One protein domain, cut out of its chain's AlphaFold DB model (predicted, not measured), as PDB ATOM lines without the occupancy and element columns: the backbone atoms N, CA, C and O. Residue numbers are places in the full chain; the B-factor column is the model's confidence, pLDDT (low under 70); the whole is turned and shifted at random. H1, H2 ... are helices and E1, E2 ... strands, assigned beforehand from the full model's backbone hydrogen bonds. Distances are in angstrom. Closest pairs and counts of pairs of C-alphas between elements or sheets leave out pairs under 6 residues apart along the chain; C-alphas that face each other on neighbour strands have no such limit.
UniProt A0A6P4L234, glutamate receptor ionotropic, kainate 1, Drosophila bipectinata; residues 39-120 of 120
ATOM      1  N   ASN A  39     -22.507 -57.705  46.255       91.19
ATOM      2  CA  ASN A  39     -21.744 -58.785  45.627       91.19
ATOM      3  C   ASN A  39     -22.202 -59.070  44.188       91.19
ATOM      4  O   ASN A  39     -21.583 -59.881  43.491       91.19
ATOM      5  N   SER A  40     -23.289 -58.441  43.736       95.06
ATOM      6  CA  SER A  40     -23.807 -58.639  42.387       95.06
ATOM      7  C   SER A  40     -22.894 -57.996  41.337       95.06
ATOM      8  O   SER A  40     -22.271 -56.958  41.558       95.06
ATOM      9  N   LYS A  41     -22.830 -58.599  40.144       96.19
ATOM     10  CA  LYS A  41     -22.056 -58.036  39.023       96.19
ATOM     11  C   LYS A  41     -22.589 -56.669  38.596       96.19
ATOM     12  O   LYS A  41     -21.801 -55.759  38.363       96.19
ATOM     13  N   LEU A  42     -23.917 -56.527  38.565       94.25
ATOM     14  CA  LEU A  42     -24.592 -55.278  38.226       94.25
ATOM     15  C   LEU A  42     -24.174 -54.146  39.169       94.25
ATOM     16  O   LEU A  42     -23.850 -53.062  38.700       94.25
ATOM     17  N   TYR A  43     -24.111 -54.405  40.480       94.12
ATOM     18  CA  TYR A  43     -23.657 -53.411  41.453       94.12
ATOM     19  C   TYR A  43     -22.253 -52.891  41.121       94.12
ATOM     20  O   TYR A  43     -22.035 -51.682  41.060       94.12
ATOM     21  N   VAL A  44     -21.306 -53.798  40.854       93.88
ATOM     22  CA  VAL A  44     -19.921 -53.431  40.518       93.88
ATOM     23  C   VAL A  44     -19.861 -52.597  39.234       93.88
ATOM     24  O   VAL A  44     -19.143 -51.599  39.184       93.88
ATOM     25  N   GLU A  45     -20.634 -52.971  38.214       95.06
ATOM     26  CA  GLU A  45     -20.711 -52.239  36.946       95.06
ATOM     27  C   GLU A  45     -21.301 -50.832  37.125       95.06
ATOM     28  O   GLU A  45     -20.749 -49.860  36.606       95.06
ATOM     29  N   VAL A  46     -22.388 -50.702  37.891       94.00
ATOM     30  CA  VAL A  46     -23.035 -49.411  38.169       94.00
ATOM     31  C   VAL A  46     -22.111 -48.500  38.973       94.00
ATOM     32  O   VAL A  46     -21.977 -47.326  38.631       94.00
ATOM     33  N   ILE A  47     -21.422 -49.028  39.989       93.31
ATOM     34  CA  ILE A  47     -20.422 -48.273  40.755       93.31
ATOM     35  C   ILE A  47     -19.317 -47.743  39.837       93.31
ATOM     36  O   ILE A  47     -19.022 -46.550  39.892       93.31
ATOM     37  N   ASP A  48     -18.735 -48.580  38.971       93.31
ATOM     38  CA  ASP A  48     -17.674 -48.148  38.049       93.31
ATOM     39  C   ASP A  48     -18.160 -47.043  37.096       93.31
ATOM     40  O   ASP A  48     -17.457 -46.058  36.857       93.31
ATOM     41  N   GLN A  49     -19.391 -47.156  36.591       92.94
ATOM     42  CA  GLN A  49     -19.992 -46.113  35.761       92.94
ATOM     43  C   GLN A  49     -20.227 -44.818  36.541       92.94
ATOM     44  O   GLN A  49     -19.872 -43.740  36.058       92.94
ATOM     45  N   MET A  50     -20.782 -44.906  37.751       91.25
ATOM     46  CA  MET A  50     -21.035 -43.745  38.601       91.25
ATOM     47  C   MET A  50     -19.735 -43.044  38.983       91.25
ATOM     48  O   MET A  50     -19.667 -41.823  38.913       91.25
ATOM     49  N   GLN A  51     -18.665 -43.777  39.299       90.94
ATOM     50  CA  GLN A  51     -17.369 -43.194  39.661       90.94
ATOM     51  C   GLN A  51     -16.769 -42.290  38.576       90.94
ATOM     52  O   GLN A  51     -16.017 -41.370  38.901       90.94
ATOM     53  N   ARG A  52     -17.117 -42.510  37.303       92.69
ATOM     54  CA  ARG A  52     -16.670 -41.676  36.174       92.69
ATOM     55  C   ARG A  52     -17.375 -40.314  36.120       92.69
ATOM     56  O   ARG A  52     -16.915 -39.422  35.411       92.69
ATOM     57  N   LEU A  53     -18.477 -40.136  36.852       90.12
ATOM     58  CA  LEU A  53     -19.210 -38.875  36.941       90.12
ATOM     59  C   LEU A  53     -18.522 -37.921  37.931       90.12
ATOM     60  O   LEU A  53     -18.145 -38.317  39.033       90.12
ATOM     61  N   GLN A  54     -18.408 -36.638  37.564       83.88
ATOM     62  CA  GLN A  54     -17.770 -35.613  38.410       83.88
ATOM     63  C   GLN A  54     -18.466 -35.418  39.768       83.88
ATOM     64  O   GLN A  54     -17.794 -35.161  40.761       83.88
ATOM     65  N   HIS A  55     -19.793 -35.553  39.815       83.94
ATOM     66  CA  HIS A  55     -20.606 -35.419  41.028       83.94
ATOM     67  C   HIS A  55     -21.409 -36.704  41.238       83.94
ATOM     68  O   HIS A  55     -22.622 -36.729  41.060       83.94
ATOM     69  N   ASN A  56     -20.706 -37.795  41.530       81.56
ATOM     70  CA  ASN A  56     -21.308 -39.127  41.572       81.56
ATOM     71  C   ASN A  56     -22.163 -39.411  42.815       81.56
ATOM     72  O   ASN A  56     -22.921 -40.372  42.804       81.56
ATOM     73  N   GLY A  57     -22.060 -38.591  43.867       79.88
ATOM     74  CA  GLY A  57     -22.847 -38.766  45.091       79.88
ATOM     75  C   GLY A  57     -22.567 -40.076  45.837       79.88
ATOM     76  O   GLY A  57     -23.356 -40.450  46.697       79.88
ATOM     77  N   LEU A  58     -21.473 -40.777  45.510       86.31
ATOM     78  CA  LEU A  58     -21.093 -42.021  46.170       86.31
ATOM     79  C   LEU A  58     -20.496 -41.716  47.543       86.31
ATOM     80  O   LEU A  58     -19.550 -40.931  47.672       86.31
ATOM     81  N   GLU A  59     -21.009 -42.397  48.558       84.88
ATOM     82  CA  GLU A  59     -20.392 -42.441  49.873       84.88
ATOM     83  C   GLU A  59     -19.177 -43.374  49.853       84.88
ATOM     84  O   GLU A  59     -18.980 -44.180  48.937       84.88
ATOM     85  N   LYS A  60     -18.319 -43.246  50.867       86.50
ATOM     86  CA  LYS A  60     -17.166 -44.128  51.041       86.50
ATOM     87  C   LYS A  60     -17.260 -44.845  52.374       86.50
ATOM     88  O   LYS A  60     -17.027 -44.233  53.410       86.50
ATOM     89  N   ILE A  61     -17.505 -46.148  52.332       86.69
ATOM     90  CA  ILE A  61     -17.466 -47.011  53.513       86.69
ATOM     91  C   ILE A  61     -16.103 -47.695  53.528       86.69
ATOM     92  O   ILE A  61     -15.756 -48.426  52.602       86.69
ATOM     93  N   ASN A  62     -15.287 -47.427  54.551       84.31
ATOM     94  CA  ASN A  62     -13.916 -47.955  54.657       84.31
ATOM     95  C   ASN A  62     -13.054 -47.705  53.401       84.31
ATOM     96  O   ASN A  62     -12.232 -48.530  53.009       84.31
ATOM     97  N   GLY A  63     -13.262 -46.559  52.743       83.56
ATOM     98  CA  GLY A  63     -12.550 -46.174  51.522       83.56
ATOM     99  C   GLY A  63     -13.092 -46.788  50.227       83.56
ATOM    100  O   GLY A  63     -12.626 -46.403  49.154       83.56
ATOM    101  N   LEU A  64     -14.087 -47.676  50.301       87.38
ATOM    102  CA  LEU A  64     -14.746 -48.274  49.140       87.38
ATOM    103  C   LEU A  64     -16.003 -47.478  48.755       87.38
ATOM    104  O   LEU A  64     -16.740 -47.062  49.649       87.38
ATOM    105  N   PRO A  65     -16.256 -47.255  47.452       89.62
ATOM    106  CA  PRO A  65     -17.459 -46.573  46.981       89.62
ATOM    107  C   PRO A  65     -18.724 -47.371  47.325       89.62
ATOM    108  O   PRO A  65     -18.773 -48.590  47.149       89.62
ATOM    109  N   TYR A  66     -19.749 -46.662  47.778       89.94
ATOM    110  CA  TYR A  66     -21.046 -47.214  48.145       89.94
ATOM    111  C   TYR A  66     -22.149 -46.200  47.829       89.94
ATOM    112  O   TYR A  66     -21.934 -44.993  47.946       89.94
ATOM    113  N   PHE A  67     -23.330 -46.669  47.438       88.94
ATOM    114  CA  PHE A  67     -24.530 -45.834  47.391       88.94
ATOM    115  C   PHE A  67     -25.573 -46.378  48.360       88.94
ATOM    116  O   PHE A  67     -25.749 -47.589  48.478       88.94
ATOM    117  N   GLN A  68     -26.257 -45.462  49.040       90.69
ATOM    118  CA  GLN A  68     -27.317 -45.779  49.991       90.69
ATOM    119  C   GLN A  68     -28.491 -46.481  49.310       90.69
ATOM    120  O   GLN A  68     -28.718 -46.340  48.102       90.69
ATOM    121  N   THR A  69     -29.277 -47.193  50.111       94.12
ATOM    122  CA  THR A  69     -30.452 -47.937  49.657       94.12
ATOM    123  C   THR A  69     -31.444 -47.039  48.914       94.12
ATOM    124  O   THR A  69     -32.002 -47.458  47.905       94.12
ATOM    125  N   GLU A  70     -31.626 -45.785  49.337       93.38
ATOM    126  CA  GLU A  70     -32.487 -44.820  48.635       93.38
ATOM    127  C   GLU A  70     -32.023 -44.574  47.187       93.38
ATOM    128  O   GLU A  70     -32.815 -44.672  46.250       93.38
ATOM    129  N   SER A  71     -30.725 -44.334  46.985       91.94
ATOM    130  CA  SER A  71     -30.133 -44.141  45.655       91.94
ATOM    131  C   SER A  71     -30.232 -45.400  44.788       91.94
ATOM    132  O   SER A  71     -30.493 -45.297  43.587       91.94
ATOM    133  N   ALA A  72     -30.069 -46.585  45.387       93.38
ATOM    134  CA  ALA A  72     -30.260 -47.865  44.705       93.38
ATOM    135  C   ALA A  72     -31.706 -48.029  44.210       93.38
ATOM    136  O   ALA A  72     -31.938 -48.315  43.037       93.38
ATOM    137  N   LEU A  73     -32.685 -47.759  45.078       95.62
ATOM    138  CA  LEU A  73     -34.104 -47.830  44.730       95.62
ATOM    139  C   LEU A  73     -34.483 -46.808  43.652       95.62
ATOM    140  O   LEU A  73     -35.295 -47.108  42.779       95.62
ATOM    141  N   MET A  74     -33.873 -45.620  43.660       95.06
ATOM    142  CA  MET A  74     -34.052 -44.643  42.584       95.06
ATOM    143  C   MET A  74     -33.523 -45.166  41.246       95.06
ATOM    144  O   MET A  74     -34.221 -45.041  40.237       95.06
ATOM    145  N   TYR A  75     -32.342 -45.788  41.226       93.56
ATOM    146  CA  TYR A  75     -31.800 -46.428  40.024       93.56
ATOM    147  C   TYR A  75     -32.755 -47.511  39.495       93.56
ATOM    148  O   TYR A  75     -33.164 -47.458  38.330       93.56
ATOM    149  N   ASP A  76     -33.188 -48.423  40.367       94.56
ATOM    150  CA  ASP A  76     -34.099 -49.514  40.012       94.56
ATOM    151  C   ASP A  76     -35.466 -48.997  39.540       94.56
ATOM    152  O   ASP A  76     -36.067 -49.568  38.626       94.56
ATOM    153  N   SER A  77     -35.952 -47.880  40.095       95.88
ATOM    154  CA  SER A  77     -37.216 -47.262  39.676       95.88
ATOM    155  C   SER A  77     -37.165 -46.742  38.237       95.88
ATOM    156  O   SER A  77     -38.085 -46.990  37.454       95.88
ATOM    157  N   VAL A  78     -36.068 -46.078  37.853       96.12
ATOM    158  CA  VAL A  78     -35.860 -45.576  36.487       96.12
ATOM    159  C   VAL A  78     -35.687 -46.744  35.526       96.12
ATOM    160  O   VAL A  78     -36.254 -46.724  34.435       96.12
ATOM    161  N   TYR A  79     -34.952 -47.779  35.940       95.00
ATOM    162  CA  TYR A  79     -34.784 -48.993  35.149       95.00
ATOM    163  C   TYR A  79     -36.122 -49.702  34.895       95.00
ATOM    164  O   TYR A  79     -36.455 -49.993  33.747       95.00
ATOM    165  N   SER A  80     -36.929 -49.908  35.940       95.25
ATOM    166  CA  SER A  80     -38.254 -50.536  35.844       95.25
ATOM    167  C   SER A  80     -39.197 -49.723  34.956       95.25
ATOM    168  O   SER A  80     -39.880 -50.273  34.093       95.25
ATOM    169  N   PHE A  81     -39.187 -48.394  35.099       94.94
ATOM    170  CA  PHE A  81     -39.964 -47.499  34.244       94.94
ATOM    171  C   PHE A  81     -39.532 -47.582  32.774       94.94
ATOM    172  O   PHE A  81     -40.376 -47.702  31.887       94.94
ATOM    173  N   ALA A  82     -38.223 -47.537  32.505       94.94
ATOM    174  CA  ALA A  82     -37.679 -47.630  31.154       94.94
ATOM    175  C   ALA A  82     -37.993 -48.987  30.508       94.94
ATOM    176  O   ALA A  82     -38.349 -49.034  29.331       94.94
ATOM    177  N   SER A  83     -37.912 -50.071  31.283       93.12
ATOM    178  CA  SER A  83     -38.280 -51.417  30.846       93.12
ATOM    179  C   SER A  83     -39.767 -51.505  30.488       93.12
ATOM    180  O   SER A  83     -40.098 -51.876  29.363       93.12
ATOM    181  N   GLY A  84     -40.664 -51.052  31.371       91.81
ATOM    182  CA  GLY A  84     -42.104 -51.035  31.099       91.81
ATOM    183  C   GLY A  84     -42.475 -50.166  29.890       91.81
ATOM    184  O   GLY A  84     -43.303 -50.559  29.068       91.81
ATOM    185  N   LEU A  85     -41.824 -49.010  29.723       90.88
ATOM    186  CA  LEU A  85     -42.012 -48.156  28.548       90.88
ATOM    187  C   LEU A  85     -41.519 -48.828  27.257       90.88
ATOM    188  O   LEU A  85     -42.160 -48.699  26.213       90.88
ATOM    189  N   HIS A  86     -40.396 -49.548  27.321       90.50
ATOM    190  CA  HIS A  86     -39.864 -50.293  26.184       90.50
ATOM    191  C   HIS A  86     -40.810 -51.418  25.753       90.50
ATOM    192  O   HIS A  86     -41.112 -51.524  24.565       90.50
ATOM    193  N   SER A  87     -41.339 -52.193  26.705       87.94
ATOM    194  CA  SER A  87     -42.318 -53.258  26.445       87.94
ATOM    195  C   SER A  87     -43.571 -52.726  25.742       87.94
ATOM    196  O   SER A  87     -43.980 -53.259  24.714       87.94
ATOM    197  N   LEU A  88     -44.109 -51.591  26.196       85.94
ATOM    198  CA  LEU A  88     -45.266 -50.944  25.562       85.94
ATOM    199  C   LEU A  88     -45.040 -50.530  24.115       85.94
ATOM    200  O   LEU A  88     -45.956 -50.589  23.294       85.94
ATOM    201  N   GLN A  89     -43.838 -50.046  23.811       80.44
ATOM    202  CA  GLN A  89     -43.513 -49.580  22.472       80.44
ATOM    203  C   GLN A  89     -43.501 -50.738  21.461       80.44
ATOM    204  O   GLN A  89     -43.759 -50.514  20.276       80.44
ATOM    205  N   LEU A  90     -43.237 -51.965  21.920       76.56
ATOM    206  CA  LEU A  90     -43.279 -53.173  21.096       76.56
ATOM    207  C   LEU A  90     -44.721 -53.616  20.790       76.56
ATOM    208  O   LEU A  90     -44.981 -54.098  19.689       76.56
ATOM    209  N   ASP A  91     -45.671 -53.353  21.692       69.38
ATOM    210  CA  ASP A  91     -47.091 -53.732  21.576       69.38
ATOM    211  C   ASP A  91     -47.928 -52.819  20.648       69.38
ATOM    212  O   ASP A  91     -49.157 -52.777  20.726       69.38
ATOM    213  N   VAL A  92     -47.286 -52.070  19.738       65.25
ATOM    214  CA  VAL A  92     -47.908 -51.239  18.671       65.25
ATOM    215  C   VAL A  92     -48.792 -50.082  19.189       65.25
ATOM    216  O   VAL A  92     -49.274 -49.250  18.416       65.25
ATOM    217  N   THR A  93     -48.974 -49.952  20.503       68.12
ATOM    218  CA  THR A  93     -49.829 -48.924  21.099       68.12
ATOM    219  C   THR A  93     -49.069 -47.601  21.171       68.12
ATOM    220  O   THR A  93     -48.070 -47.470  21.875       68.12
ATOM    221  N   LYS A  94     -49.530 -46.582  20.438       71.38
ATOM    222  CA  LYS A  94     -48.900 -45.256  20.463       71.38
ATOM    223  C   LYS A  94     -49.187 -44.580  21.806       71.38
ATOM    224  O   LYS A  94     -50.310 -44.149  22.049       71.38
ATOM    225  N   LEU A  95     -48.172 -44.471  22.660       83.12
ATOM    226  CA  LEU A  95     -48.254 -43.715  23.908       83.12
ATOM    227  C   LEU A  95     -48.420 -42.223  23.584       83.12
ATOM    228  O   LEU A  95     -47.586 -41.632  22.894       83.12
ATOM    229  N   VAL A  96     -49.516 -41.615  24.043       84.88
ATOM    230  CA  VAL A  96     -49.801 -40.195  23.810       84.88
ATOM    231  C   VAL A  96     -49.562 -39.428  25.102       84.88
ATOM    232  O   VAL A  96     -50.253 -39.625  26.101       84.88
ATOM    233  N   LEU A  97     -48.577 -38.532  25.076       86.88
ATOM    234  CA  LEU A  97     -48.346 -37.592  26.167       86.88
ATOM    235  C   LEU A  97     -49.380 -36.468  26.106       86.88
ATOM    236  O   LEU A  97     -49.687 -35.943  25.034       86.88
ATOM    237  N   ARG A  98     -49.903 -36.090  27.271       87.19
ATOM    238  CA  ARG A  98     -50.909 -35.038  27.409       87.19
ATOM    239  C   ARG A  98     -50.560 -34.137  28.583       87.19
ATOM    240  O   ARG A  98     -50.131 -34.616  29.628       87.19
ATOM    241  N   ASN A  99     -50.804 -32.842  28.421       91.31
ATOM    242  CA  ASN A  99     -50.734 -31.901  29.531       91.31
ATOM    243  C   ASN A  99     -51.935 -32.122  30.450       91.31
ATOM    244  O   ASN A  99     -53.082 -32.002  30.015       91.31
ATOM    245  N   LEU A 100     -51.656 -32.437  31.708       92.62
ATOM    246  CA  LEU A 100     -52.654 -32.537  32.765       92.62
ATOM    247  C   LEU A 100     -52.587 -31.309  33.672       92.62
ATOM    248  O   LEU A 100     -51.580 -30.605  33.718       92.62
ATOM    249  N   SER A 101     -53.673 -31.059  34.397       94.69
ATOM    250  CA  SER A 101     -53.754 -30.007  35.408       94.69
ATOM    251  C   SER A 101     -54.295 -30.589  36.702       94.69
ATOM    252  O   SER A 101     -55.274 -31.329  36.669       94.69
ATOM    253  N   CYS A 102     -53.713 -30.200  37.839       94.19
ATOM    254  CA  CYS A 102     -54.193 -30.604  39.164       94.19
ATOM    255  C   CYS A 102     -55.590 -30.049  39.494       94.19
ATOM    256  O   CYS A 102     -56.233 -30.537  40.414       94.19
ATOM    257  N   SER A 103     -56.056 -29.029  38.764       96.69
ATOM    258  CA  SER A 103     -57.392 -28.441  38.940       96.69
ATOM    259  C   SER A 103     -58.484 -29.160  38.139       96.69
ATOM    260  O   SER A 103     -59.623 -28.699  38.126       96.69
ATOM    261  N   SER A 104     -58.144 -30.218  37.397       95.19
ATOM    262  CA  SER A 104     -59.065 -30.953  36.531       95.19
ATOM    263  C   SER A 104     -59.074 -32.435  36.885       95.19
ATOM    264  O   SER A 104     -58.020 -33.021  37.101       95.19
ATOM    265  N   ASP A 105     -60.250 -33.057  36.830       93.38
ATOM    266  CA  ASP A 105     -60.426 -34.500  37.059       93.38
ATOM    267  C   ASP A 105     -60.054 -35.362  35.832       93.38
ATOM    268  O   ASP A 105     -60.358 -36.555  35.773       93.38
ATOM    269  N   GLN A 106     -59.435 -34.775  34.802       92.25
ATOM    270  CA  GLN A 106     -59.013 -35.514  33.613       92.25
ATOM    271  C   GLN A 106     -57.818 -36.421  33.923       92.25
ATOM    272  O   GLN A 106     -56.768 -35.962  34.366       92.25
ATOM    273  N   VAL A 107     -57.960 -37.711  33.616       91.56
ATOM    274  CA  VAL A 107     -56.909 -38.721  33.793       91.56
ATOM    275  C   VAL A 107     -56.057 -38.898  32.536       91.56
ATOM    276  O   VAL A 107     -56.485 -38.595  31.419       91.56
ATOM    277  N   TRP A 108     -54.848 -39.439  32.704       92.12
ATOM    278  CA  TRP A 108     -54.043 -39.889  31.573       92.12
ATOM    279  C   TRP A 108     -54.512 -41.263  31.085       92.12
ATOM    280  O   TRP A 108     -54.328 -42.267  31.770       92.12
ATOM    281  N   GLU A 109     -55.081 -41.311  29.881       89.19
ATOM    282  CA  GLU A 109     -55.668 -42.526  29.292       89.19
ATOM    283  C   GLU A 109     -54.673 -43.696  29.194       89.19
ATOM    284  O   GLU A 109     -55.024 -44.832  29.505       89.19
ATOM    285  N   ASN A 110     -53.410 -43.433  28.831       88.75
ATOM    286  CA  ASN A 110     -52.376 -44.472  28.749       88.75
ATOM    287  C   ASN A 110     -51.738 -44.826  30.109       88.75
ATOM    288  O   ASN A 110     -50.876 -45.702  30.157       88.75
ATOM    289  N   GLY A 111     -52.146 -44.182  31.209       89.62
ATOM    290  CA  GLY A 111     -51.530 -44.366  32.525       89.62
ATOM    291  C   GLY A 111     -51.679 -45.787  33.074       89.62
ATOM    292  O   GLY A 111     -50.693 -46.378  33.509       89.62
ATOM    293  N   LEU A 112     -52.881 -46.372  32.995       90.12
ATOM    294  CA  LEU A 112     -53.126 -47.751  33.447       90.12
ATOM    295  C   LEU A 112     -52.353 -48.773  32.604       90.12
ATOM    296  O   LEU A 112     -51.829 -49.753  33.126       90.12
ATOM    297  N   LEU A 113     -52.266 -48.525  31.297       89.44
ATOM    298  CA  LEU A 113     -51.539 -49.385  30.374       89.44
ATOM    299  C   LEU A 113     -50.036 -49.408  30.710       89.44
ATOM    300  O   LEU A 113     -49.449 -50.488  30.789       89.44
ATOM    301  N   LEU A 114     -49.440 -48.237  30.969       90.06
ATOM    302  CA  LEU A 114     -48.047 -48.134  31.411       90.06
ATOM    303  C   LEU A 114     -47.821 -48.782  32.774       90.06
ATOM    304  O   LEU A 114     -46.875 -49.549  32.924       90.06
ATOM    305  N   TYR A 115     -48.704 -48.533  33.737       92.25
ATOM    306  CA  TYR A 115     -48.619 -49.146  35.061       92.25
ATOM    307  C   TYR A 115     -48.581 -50.678  34.984       92.25
ATOM    308  O   TYR A 115     -47.704 -51.304  35.575       92.25
ATOM    309  N   ASN A 116     -49.473 -51.280  34.195       91.69
ATOM    310  CA  ASN A 116     -49.512 -52.731  34.034       91.69
ATOM    311  C   ASN A 116     -48.227 -53.289  33.404       91.69
ATOM    312  O   ASN A 116     -47.809 -54.378  33.776       91.69
ATOM    313  N   ASN A 117     -47.587 -52.547  32.495       90.81
ATOM    314  CA  ASN A 117     -46.341 -52.973  31.852       90.81
ATOM    315  C   ASN A 117     -45.114 -52.809  32.749       90.81
ATOM    316  O   ASN A 117     -44.175 -53.582  32.629       90.81
ATOM    317  N   ILE A 118     -45.118 -51.830  33.656       92.69
ATOM    318  CA  ILE A 118     -44.080 -51.716  34.692       92.69
ATOM    319  C   ILE A 118     -44.199 -52.870  35.703       92.69
ATOM    320  O   ILE A 118     -43.196 -53.303  36.257       92.69
ATOM    321  N   ASN A 119     -45.418 -53.359  35.947       89.50
ATOM    322  CA  ASN A 119     -45.717 -54.421  36.912       89.50
ATOM    323  C   ASN A 119     -45.786 -55.841  36.299       89.50
ATOM    324  O   ASN A 119     -46.221 -56.768  36.984       89.50
ATOM    325  N   SER A 120     -45.445 -56.008  35.018       76.25
ATOM    326  CA  SER A 120     -45.433 -57.311  34.324       76.25
ATOM    327  C   SER A 120     -44.060 -57.962  34.401       76.25
ATOM    328  O   SER A 120     -44.021 -59.195  34.609       76.25
TER     329      SER A 120
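AT A GLANCE: This is residues 39 to 120 of the 120 residues of the protein "glutamate receptor ionotropic, kainate 1" of Drosophila bipectinata (UniProt A0A6P4L234). One long helix, H2, joins two small ends: H1 with the hairpin E1 and E2, and short H3 with a long loop whose tip, residues 101 to 106, sticks out. The 82 printed residues include three helices and two antiparallel strands, in the order H1, E1, E2, H2, H3, mostly helix. The whole is only just extended, close to loose, with a radius of gyration of the C-alphas of 17.7 A, spanning 51 by 32 by 21 A.

HOW THE PARTS SIT: H1, residues 41 to 51, comes closest to E2, residues 64 to 66, at the C-alphas of Ile 47 and Pro 65, 7.1 A. E1, residues 59 to 61, and E2 form a hairpin; N 59 and O 66, 2.8 A, are within hydrogen-bond range. H2, residues 69 to 90, is apart from H1. With residues 80 to 88 alone H2 touches H3, residues 111 to 118, only just about perpendicular at 71 degrees; the closest C-alphas, Gly 84 and Ile 118, are 4.2 A apart. In H1, H2 and H3 every O i to N i+4 pair is within hydrogen-bond range.

IN THESE COORDINATES: H1 begins at C-alpha 41 (-22.056, -58.036, 39.023) and measures 15.6 A, E1 and E2 6.5 A each, H2 31.7 A, and H3 10.7 A, ending at C-alpha 118 (-44.080, -51.716, 34.692).

THE WHOLE: The farthest C-alphas, Asn 62 and Ser 104, are 51.5 A apart. The printed part has no cut; the link H2 to H3 is long. Residues 91 to 93 have pLDDT under 70.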